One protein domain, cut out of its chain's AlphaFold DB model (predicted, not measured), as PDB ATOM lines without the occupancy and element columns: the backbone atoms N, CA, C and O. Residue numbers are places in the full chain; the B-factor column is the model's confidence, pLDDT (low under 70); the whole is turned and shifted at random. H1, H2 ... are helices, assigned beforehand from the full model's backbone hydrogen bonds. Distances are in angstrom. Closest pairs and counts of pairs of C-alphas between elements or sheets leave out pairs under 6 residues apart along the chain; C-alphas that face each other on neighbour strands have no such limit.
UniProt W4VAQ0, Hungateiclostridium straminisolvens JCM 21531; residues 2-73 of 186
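AT A GLANCE: This is residues 2 to 73 of the 186 residues of a protein of Hungateiclostridium straminisolvens JCM 21531 (UniProt W4VAQ0). This is a flat, open loop of chain with four helices that touch one another nowhere. The long unnamed stretch 8 to 24 runs out from H1, the chain turns back at the far end through the short helices H2 and H3, the long helix H4 makes the return side, and the unnamed tail 61 to 73 folds back across the beginning of the outgoing stretch. The printed part has 72 residues with helices H1, H2, H3 and H4 in that order and no named strand; the class is all helix, though under half of the residues, 32 of 72, are in named elements. It is only just loose, close to extended, with a radius of gyration of the C-alphas of 16.6 A and spans of 50 by 29 by 15 A.

IN THESE COORDINATES: Find C-alpha 2 at (-3.906, -18.849, -7.328), where H1, residues 2 to 7, begins. Go on to H2, residues 25 to 29, and H3, residues 35 to 38. At C-alpha 44, (-20.458, -12.730, 9.934), H4 begins; it runs 24.4 A to C-alpha 60 at (-15.562, 3.990, -7.188).

HOW THE PARTS SIT: Look first at H1, which is apart from H2, H3 and H4. H2 and H3 are close but not clearly touching; their closest C-alphas, of Val 27 and Met 37, are 7.1 A apart. H4 is apart from H2 and from H3. In H1 and H4 every O i to N i+4 pair is within hydrogen-bond range; H2 has 0 of 1, with 2 of 2 O i to N i+3 pairs within range, and H3 is too short for an i+4 pair.

THE WHOLE: The C-alphas farthest apart, of Ser 32 and Asp 64, are 50.3 A apart. The printed part has no cut. The link from H1 to H2 is long, 17 residues. Residues 5 to 10 and 28 to 34 stand free. For low confidence, look at residues 62 to 68, under 70 in pLDDT.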
ATOM      1  N   LEU A   2      -2.960 -19.342  -6.306       79.75
ATOM      2  CA  LEU A   2      -3.906 -18.849  -7.328       79.75
ATOM      3  C   LEU A   2      -3.627 -17.402  -7.761       79.75
ATOM      4  O   LEU A   2      -3.601 -17.126  -8.950       79.75
ATOM      5  N   ALA A   3      -3.322 -16.517  -6.809       80.31
ATOM      6  CA  ALA A   3      -2.974 -15.127  -7.088       80.31
ATOM      7  C   ALA A   3      -1.839 -14.977  -8.115       80.31
ATOM      8  O   ALA A   3      -1.982 -14.230  -9.072       80.31
ATOM      9  N   LYS A   4      -0.760 -15.763  -7.982       81.38
ATOM     10  CA  LYS A   4       0.363 -15.747  -8.933       81.38
ATOM     11  C   LYS A   4      -0.056 -16.207 -10.332       81.38
ATOM     12  O   LYS A   4       0.423 -15.663 -11.318       81.38
ATOM     13  N   GLU A   5      -0.942 -17.199 -10.422       87.00
ATOM     14  CA  GLU A   5      -1.454 -17.691 -11.709       87.00
ATOM     15  C   GLU A   5      -2.416 -16.696 -12.372       87.00
ATOM     16  O   GLU A   5      -2.445 -16.596 -13.594       87.00
ATOM     17  N   LEU A   6      -3.172 -15.931 -11.580       86.75
ATOM     18  CA  LEU A   6      -4.043 -14.863 -12.072       86.75
ATOM     19  C   LEU A   6      -3.231 -13.680 -12.609       86.75
ATOM     20  O   LEU A   6      -3.500 -13.219 -13.716       86.75
ATOM     21  N   THR A   7      -2.178 -13.263 -11.902       84.44
ATOM     22  CA  THR A   7      -1.288 -12.190 -12.370       84.44
ATOM     23  C   THR A   7      -0.626 -12.537 -13.705       84.44
ATOM     24  O   THR A   7      -0.583 -11.693 -14.592       84.44
ATOM     25  N   LYS A   8      -0.198 -13.794 -13.911       89.38
ATOM     26  CA  LYS A   8       0.323 -14.267 -15.213       89.38
ATOM     27  C   LYS A   8      -0.686 -14.140 -16.361       89.38
ATOM     28  O   LYS A   8      -0.286 -14.107 -17.518       89.38
ATOM     29  N   LYS A   9      -1.984 -14.108 -16.049       91.06
ATOM     30  CA  LYS A   9      -3.084 -13.943 -17.009       91.06
ATOM     31  C   LYS A   9      -3.569 -12.492 -17.116       91.06
ATOM     32  O   LYS A   9      -4.664 -12.273 -17.623       91.06
ATOM     33  N   ASN A  10      -2.798 -11.519 -16.623       86.69
ATOM     34  CA  ASN A  10      -3.183 -10.105 -16.545       86.69
ATOM     35  C   ASN A  10      -4.465  -9.854 -15.729       86.69
ATOM     36  O   ASN A  10      -5.166  -8.869 -15.942       86.69
ATOM     37  N   ILE A  11      -4.775 -10.738 -14.774       86.00
ATOM     38  CA  ILE A  11      -5.865 -10.539 -13.818       86.00
ATOM     39  C   ILE A  11      -5.260  -9.941 -12.549       86.00
ATOM     40  O   ILE A  11      -4.522 -10.610 -11.818       86.00
ATOM     41  N   VAL A  12      -5.567  -8.669 -12.298       82.38
ATOM     42  CA  VAL A  12      -5.074  -7.919 -11.137       82.38
ATOM     43  C   VAL A  12      -6.023  -8.122  -9.959       82.38
ATOM     44  O   VAL A  12      -7.229  -7.915 -10.066       82.38
ATOM     45  N   ILE A  13      -5.472  -8.539  -8.820       83.94
ATOM     46  CA  ILE A  13      -6.209  -8.607  -7.555       83.94
ATOM     47  C   ILE A  13      -6.098  -7.242  -6.896       83.94
ATOM     48  O   ILE A  13      -4.986  -6.800  -6.627       83.94
ATOM     49  N   ILE A  14      -7.233  -6.604  -6.625       83.31
ATOM     50  CA  ILE A  14      -7.267  -5.260  -6.040       83.31
ATOM     51  C   ILE A  14      -7.373  -5.346  -4.511       83.31
ATOM     52  O   ILE A  14      -6.571  -4.760  -3.793       83.31
ATOM     53  N   ASP A  15      -8.294  -6.162  -3.997       85.12
ATOM     54  CA  ASP A  15      -8.427  -6.405  -2.559       85.12
ATOM     55  C   ASP A  15      -8.865  -7.855  -2.280       85.12
ATOM     56  O   ASP A  15      -9.242  -8.603  -3.190       85.12
ATOM     57  N   TYR A  16      -8.817  -8.262  -1.012       87.06
ATOM     58  CA  TYR A  16      -9.368  -9.523  -0.541       87.06
ATOM     59  C   TYR A  16     -10.128  -9.338   0.770       87.06
ATOM     60  O   TYR A  16      -9.723  -8.643   1.697       87.06
ATOM     61  N   CYS A  17     -11.222 -10.071   0.887       87.75
ATOM     62  CA  CYS A  17     -11.952 -10.225   2.130       87.75
ATOM     63  C   CYS A  17     -12.456 -11.664   2.244       87.75
ATOM     64  O   CYS A  17     -12.499 -12.410   1.264       87.75
ATOM     65  N   GLY A  18     -12.779 -12.101   3.458       88.25
ATOM     66  CA  GLY A  18     -13.166 -13.484   3.689       88.25
ATOM     67  C   GLY A  18     -14.001 -13.647   4.941       88.25
ATOM     68  O   GLY A  18     -13.775 -12.970   5.943       88.25
ATOM     69  N   ILE A  19     -14.941 -14.587   4.867       90.25
ATOM     70  CA  ILE A  19     -15.795 -14.984   5.982       90.25
ATOM     71  C   ILE A  19     -15.609 -16.468   6.240       90.25
ATOM     72  O   ILE A  19     -15.560 -17.280   5.310       90.25
ATOM     73  N   ARG A  20     -15.536 -16.846   7.514       87.94
ATOM     74  CA  ARG A  20     -15.530 -18.262   7.889       87.94
ATOM     75  C   ARG A  20     -16.957 -18.811   7.876       87.94
ATOM     76  O   ARG A  20     -17.778 -18.456   8.721       87.94
ATOM     77  N   GLY A  21     -17.220 -19.706   6.929       88.56
ATOM     78  CA  GLY A  21     -18.442 -20.508   6.878       88.56
ATOM     79  C   GLY A  21     -18.373 -21.784   7.728       88.56
ATOM     80  O   GLY A  21     -17.298 -22.140   8.226       88.56
ATOM     81  N   PRO A  22     -19.509 -22.493   7.874       88.31
ATOM     82  CA  PRO A  22     -19.511 -23.852   8.397       88.31
ATOM     83  C   PRO A  22     -18.642 -24.762   7.510       88.31
ATOM     84  O   PRO A  22     -18.566 -24.594   6.294       88.31
ATOM     85  N   ALA A  23     -17.965 -25.712   8.141       81.81
ATOM     86  CA  ALA A  23     -17.057 -26.654   7.519       81.81
ATOM     87  C   ALA A  23     -17.778 -27.607   6.558       81.81
ATOM     88  O   ALA A  23     -18.980 -27.847   6.664       81.81
ATOM     89  N   SER A  24     -16.997 -28.159   5.633       81.50
ATOM     90  CA  SER A  24     -17.428 -29.176   4.680       81.50
ATOM     91  C   SER A  24     -17.477 -30.571   5.310       81.50
ATOM     92  O   SER A  24     -17.162 -30.766   6.486       81.50
ATOM     93  N   ASP A  25     -17.804 -31.556   4.480       83.75
ATOM     94  CA  ASP A  25     -17.800 -33.001   4.723       83.75
ATOM     95  C   ASP A  25     -16.686 -33.531   5.631       83.75
ATOM     96  O   ASP A  25     -16.932 -34.418   6.448       83.75
ATOM     97  N   GLY A  26     -15.479 -32.960   5.571       80.38
ATOM     98  CA  GLY A  26     -14.355 -33.368   6.420       80.38
ATOM     99  C   GLY A  26     -14.658 -33.308   7.924       80.38
ATOM    100  O   GLY A  26     -14.165 -34.143   8.687       80.38
ATOM    101  N   VAL A  27     -15.543 -32.405   8.364       82.69
ATOM    102  CA  VAL A  27     -15.963 -32.289   9.774       82.69
ATOM    103  C   VAL A  27     -16.673 -33.552  10.286       82.69
ATOM    104  O   VAL A  27     -16.655 -33.861  11.485       82.69
ATOM    105  N   LEU A  28     -17.245 -34.354   9.384       82.62
ATOM    106  CA  LEU A  28     -17.858 -35.637   9.718       82.62
ATOM    107  C   LEU A  28     -16.844 -36.666  10.231       82.62
ATOM    108  O   LEU A  28     -17.244 -37.605  10.921       82.62
ATOM    109  N   THR A  29     -15.545 -36.444  10.033       79.81
ATOM    110  CA  THR A  29     -14.466 -37.310  10.542       79.81
ATOM    111  C   THR A  29     -13.887 -36.854  11.886       79.81
ATOM    112  O   THR A  29     -13.262 -37.643  12.591       79.81
ATOM    113  N   LEU A  30     -14.119 -35.597  12.273       79.12
ATOM    114  CA  LEU A  30     -13.505 -34.977  13.450       79.12
ATOM    115  C   LEU A  30     -14.243 -35.304  14.762       79.12
ATOM    116  O   LEU A  30     -15.386 -35.742  14.734       79.12
ATOM    117  N   PRO A  31     -13.656 -35.118  15.948       77.00
ATOM    118  CA  PRO A  31     -14.385 -35.301  17.204       77.00
ATOM    119  C   PRO A  31     -15.627 -34.398  17.344       77.00
ATOM    120  O   PRO A  31     -15.630 -33.249  16.904       77.00
ATOM    121  N   SER A  32     -16.680 -34.904  17.996       70.19
ATOM    122  CA  SER A  32     -17.991 -34.237  18.128       70.19
ATOM    123  C   SER A  32     -17.952 -32.913  18.899       70.19
ATOM    124  O   SER A  32     -18.822 -32.071  18.702       70.19
ATOM    125  N   PHE A  33     -16.944 -32.709  19.754       77.62
ATOM    126  CA  PHE A  33     -16.787 -31.483  20.542       77.62
ATOM    127  C   PHE A  33     -16.367 -30.265  19.700       77.62
ATOM    128  O   PHE A  33     -16.493 -29.133  20.160       77.62
ATOM    129  N   LEU A  34     -15.917 -30.455  18.451       79.06
ATOM    130  CA  LEU A  34     -15.537 -29.370  17.534       79.06
ATOM    131  C   LEU A  34     -16.761 -28.714  16.865       79.06
ATOM    132  O   LEU A  34     -16.813 -28.509  15.651       79.06
ATOM    133  N   THR A  35     -17.761 -28.352  17.668       74.31
ATOM    134  CA  THR A  35     -19.037 -27.767  17.217       74.31
ATOM    135  C   THR A  35     -18.875 -26.392  16.560       74.31
ATOM    136  O   THR A  35     -19.703 -25.996  15.735       74.31
ATOM    137  N   LEU A  36     -17.773 -25.685  16.844       81.56
ATOM    138  CA  LEU A  36     -17.407 -24.409  16.216       81.56
ATOM    139  C   LEU A  36     -17.352 -24.495  14.682       81.56
ATOM    140  O   LEU A  36     -17.576 -23.495  13.993       81.56
ATOM    141  N   MET A  37     -17.062 -25.680  14.146       84.62
ATOM    142  CA  MET A  37     -16.968 -25.920  12.710       84.62
ATOM    143  C   MET A  37     -18.336 -26.001  12.026       84.62
ATOM    144  O   MET A  37     -18.382 -25.951  10.810       84.62
ATOM    145  N   PHE A  38     -19.452 -26.067  12.754       87.12
ATOM    146  CA  PHE A  38     -20.800 -26.083  12.163       87.12
ATOM    147  C   PHE A  38     -21.485 -24.714  12.159       87.12
ATOM    148  O   PHE A  38     -22.652 -24.619  11.798       87.12
ATOM    149  N   ASN A  39     -20.787 -23.656  12.564       88.50
ATOM    150  CA  ASN A  39     -21.344 -22.312  12.624       88.50
ATOM    151  C   ASN A  39     -20.522 -21.360  11.758       88.50
ATOM    152  O   ASN A  39     -19.309 -21.532  11.600       88.50
ATOM    153  N   TYR A  40     -21.187 -20.321  11.257       89.38
ATOM    154  CA  TYR A  40     -20.499 -19.131  10.774       89.38
ATOM    155  C   TYR A  40     -19.664 -18.508  11.900       89.38
ATOM    156  O   TYR A  40     -19.899 -18.748  13.091       89.38
ATOM    157  N   GLU A  41     -18.661 -17.714  11.543       89.62
ATOM    158  CA  GLU A  41     -17.995 -16.887  12.545       89.62
ATOM    159  C   GLU A  41     -18.934 -15.881  13.212       89.62
ATOM    160  O   GLU A  41     -19.968 -15.486  12.669       89.62
ATOM    161  N   LYS A  42     -18.531 -15.448  14.410       86.88
ATOM    162  CA  LYS A  42     -19.202 -14.359  15.113       86.88
ATOM    163  C   LYS A  42     -19.151 -13.099  14.243       86.88
ATOM    164  O   LYS A  42     -18.129 -12.827  13.615       86.88
ATOM    165  N   SER A  43     -20.259 -12.361  14.207       89.06
ATOM    166  CA  SER A  43     -20.397 -11.120  13.432       89.06
ATOM    167  C   SER A  43     -20.228 -11.288  11.915       89.06
ATOM    168  O   SER A  43     -19.868 -10.336  11.225       89.06
ATOM    169  N   ALA A  44     -20.501 -12.485  11.375       91.06
ATOM    170  CA  ALA A  44     -20.458 -12.730   9.934       91.06
ATOM    171  C   ALA A  44     -21.320 -11.727   9.148       91.06
ATOM    172  O   ALA A  44     -20.861 -11.215   8.136       91.06
ATOM    173  N   PHE A  45     -22.515 -11.379   9.640       90.88
ATOM    174  CA  PHE A  45     -23.382 -10.390   8.991       90.88
ATOM    175  C   PHE A  45     -22.737  -9.000   8.908       90.88
ATOM    176  O   PHE A  45     -22.640  -8.431   7.825       90.88
ATOM    177  N   THR A  46     -22.195  -8.493  10.017       91.31
ATOM    178  CA  THR A  46     -21.472  -7.213  10.035       91.31
ATOM    179  C   THR A  46     -20.266  -7.236   9.095       91.31
ATOM    180  O   THR A  46     -20.041  -6.274   8.368       91.31
ATOM    181  N   LYS A  47     -19.524  -8.351   9.033       93.06
ATOM    182  CA  LYS A  47     -18.423  -8.510   8.070       93.06
ATOM    183  C   LYS A  47     -18.906  -8.483   6.623       93.06
ATOM    184  O   LYS A  47     -18.252  -7.844   5.812       93.06
ATOM    185  N   ILE A  48     -20.034  -9.124   6.303       92.38
ATOM    186  CA  ILE A  48     -20.645  -9.055   4.962       92.38
ATOM    187  C   ILE A  48     -20.943  -7.597   4.600       92.38
ATOM    188  O   ILE A  48     -20.575  -7.158   3.515       92.38
ATOM    189  N   GLN A  49     -21.539  -6.832   5.519       93.38
ATOM    190  CA  GLN A  49     -21.825  -5.412   5.296       93.38
ATOM    191  C   GLN A  49     -20.539  -4.598   5.086       93.38
ATOM    192  O   GLN A  49     -20.463  -3.790   4.165       93.38
ATOM    193  N   SER A  50     -19.495  -4.838   5.885       92.31
ATOM    194  CA  SER A  50     -18.190  -4.194   5.682       92.31
ATOM    195  C   SER A  50     -17.558  -4.570   4.336       92.31
ATOM    196  O   SER A  50     -16.980  -3.713   3.677       92.31
ATOM    197  N   MET A  51     -17.687  -5.828   3.903       92.31
ATOM    198  CA  MET A  51     -17.192  -6.292   2.601       92.31
ATOM    199  C   MET A  51     -17.899  -5.596   1.442       92.31
ATOM    200  O   MET A  51     -17.243  -5.209   0.481       92.31
ATOM    201  N   GLU A  52     -19.212  -5.398   1.542       93.50
ATOM    202  CA  GLU A  52     -19.979  -4.647   0.547       93.50
ATOM    203  C   GLU A  52     -19.456  -3.209   0.402       93.50
ATOM    204  O   GLU A  52     -19.271  -2.732  -0.716       93.50
ATOM    205  N   GLN A  53     -19.160  -2.538   1.521       91.19
ATOM    206  CA  GLN A  53     -18.603  -1.181   1.507       91.19
ATOM    207  C   GLN A  53     -17.194  -1.130   0.910       91.19
ATOM    208  O   GLN A  53     -16.890  -0.215   0.145       91.19
ATOM    209  N   ILE A  54     -16.351  -2.127   1.208       88.75
ATOM    210  CA  ILE A  54     -15.021  -2.252   0.596       88.75
ATOM    211  C   ILE A  54     -15.164  -2.395  -0.919       88.75
ATOM    212  O   ILE A  54     -14.565  -1.617  -1.650       88.75
ATOM    213  N   ILE A  55     -16.010  -3.319  -1.391       89.00
ATOM    214  CA  ILE A  55     -16.236  -3.540  -2.828       89.00
ATOM    215  C   ILE A  55     -16.701  -2.250  -3.513       89.00
ATOM    216  O   ILE A  55     -16.148  -1.894  -4.550       89.00
ATOM    217  N   LYS A  56     -17.670  -1.530  -2.932       90.25
ATOM    218  CA  LYS A  56     -18.160  -0.248  -3.471       90.25
ATOM    219  C   LYS A  56     -17.043   0.791  -3.566       90.25
ATOM    220  O   LYS A  56     -16.779   1.306  -4.644       90.25
ATOM    221  N   THR A  57     -16.316   1.004  -2.470       87.56
ATOM    222  CA  THR A  57     -15.203   1.966  -2.417       87.56
ATOM    223  C   THR A  57     -14.116   1.628  -3.440       87.56
ATOM    224  O   THR A  57     -13.595   2.513  -4.114       87.56
ATOM    225  N   THR A  58     -13.785   0.343  -3.588       85.06
ATOM    226  CA  THR A  58     -12.796  -0.133  -4.561       85.06
ATOM    227  C   THR A  58     -13.249   0.068  -6.009       85.06
ATOM    228  O   THR A  58     -12.409   0.338  -6.859       85.06
ATOM    229  N   LEU A  59     -14.545  -0.057  -6.304       84.75
ATOM    230  CA  LEU A  59     -15.084   0.191  -7.646       84.75
ATOM    231  C   LEU A  59     -15.131   1.689  -7.986       84.75
ATOM    232  O   LEU A  59     -14.869   2.055  -9.130       84.75
ATOM    233  N   ASP A  60     -15.446   2.538  -7.004       85.06
ATOM    234  CA  ASP A  60     -15.562   3.990  -7.188       85.06
ATOM    235  C   ASP A  60     -14.190   4.676  -7.290       85.06
ATOM    236  O   ASP A  60     -14.012   5.654  -8.022       85.06
ATOM    237  N   THR A  61     -13.190   4.146  -6.585       79.19
ATOM    238  CA  THR A  61     -11.811   4.629  -6.666       79.19
ATOM    239  C   THR A  61     -11.176   4.057  -7.935       79.19
ATOM    240  O   THR A  61     -10.678   2.934  -7.921       79.19
ATOM    241  N   LYS A  62     -11.203   4.800  -9.052       63.25
ATOM    242  CA  LYS A  62     -10.457   4.433 -10.272       63.25
ATOM    243  C   LYS A  62      -8.996   4.170  -9.895       63.25
ATOM    244  O   LYS A  62      -8.278   5.079  -9.491       63.25
ATOM    245  N   SER A  63      -8.596   2.905  -9.950       59.03
ATOM    246  CA  SER A  63      -7.314   2.426  -9.445       59.03
ATOM    247  C   SER A  63      -6.186   2.748 -10.430       59.03
ATOM    248  O   SER A  63      -5.739   1.863 -11.158       59.03
ATOM    249  N   ASP A  64      -5.748   4.006 -10.473       58.47
ATOM    250  CA  ASP A  64      -4.531   4.384 -11.207       58.47
ATOM    251  C   ASP A  64      -3.256   3.956 -10.451       58.47
ATOM    252  O   ASP A  64      -2.234   3.700 -11.081       58.47
ATOM    253  N   ASP A  65      -3.337   3.737  -9.130       56.69
ATOM    254  CA  ASP A  65      -2.234   3.206  -8.320       56.69
ATOM    255  C   ASP A  65      -2.529   1.786  -7.810       56.69
ATOM    256  O   ASP A  65      -3.315   1.534  -6.893       56.69
ATOM    257  N   THR A  66      -1.872   0.823  -8.451       58.16
ATOM    258  CA  THR A  66      -1.955  -0.623  -8.221       58.16
ATOM    259  C   THR A  66      -1.406  -1.047  -6.854       58.16
ATOM    260  O   THR A  66      -0.258  -1.477  -6.741       58.16
ATOM    261  N   TYR A  67      -2.236  -1.029  -5.813       58.44
ATOM    262  CA  TYR A  67      -1.970  -1.799  -4.595       58.44
ATOM    263  C   TYR A  67      -2.750  -3.113  -4.617       58.44
ATOM    264  O   TYR A  67      -3.932  -3.152  -4.293       58.44
ATOM    265  N   SER A  68      -2.079  -4.215  -4.969       68.44
ATOM    266  CA  SER A  68      -2.672  -5.550  -4.859       68.44
ATOM    267  C   SER A  68      -2.557  -6.072  -3.429       68.44
ATOM    268  O   SER A  68      -1.476  -6.495  -3.003       68.44
ATOM    269  N   LYS A  69      -3.660  -6.108  -2.675       78.31
ATOM    270  CA  LYS A  69      -3.688  -6.869  -1.418       78.31
ATOM    271  C   LYS A  69      -3.959  -8.336  -1.728       78.31
ATOM    272  O   LYS A  69      -5.085  -8.743  -2.002       78.31
ATOM    273  N   ILE A  70      -2.906  -9.148  -1.696       81.69
ATOM    274  CA  ILE A  70      -3.008 -10.600  -1.879       81.69
ATOM    275  C   ILE A  70      -3.350 -11.245  -0.526       81.69
ATOM    276  O   ILE A  70      -2.722 -10.902   0.479       81.69
ATOM    277  N   PRO A  71      -4.299 -12.203  -0.466       82.44
ATOM    278  CA  PRO A  71      -4.597 -12.911   0.771       82.44
ATOM    279  C   PRO A  71      -3.355 -13.653   1.291       82.44
ATOM    280  O   PRO A  71      -2.665 -14.314   0.506       82.44
ATOM    281  N   PRO A  72      -3.080 -13.609   2.607       82.31
ATOM    282  CA  PRO A  72      -1.929 -14.287   3.174       82.31
ATOM    283  C   PRO A  72      -2.052 -15.799   2.990       82.31
ATOM    284  O   PRO A  72      -3.143 -16.384   3.053       82.31
ATOM    285  N   SER A  73      -0.905 -16.451   2.811       81.38
ATOM    286  CA  SER A  73      -0.827 -17.907   2.854       81.38
ATOM    287  C   SER A  73      -1.356 -18.408   4.194       81.38
ATOM    288  O   SER A  73      -0.900 -18.001   5.262       81.38
TER     289      SER A  73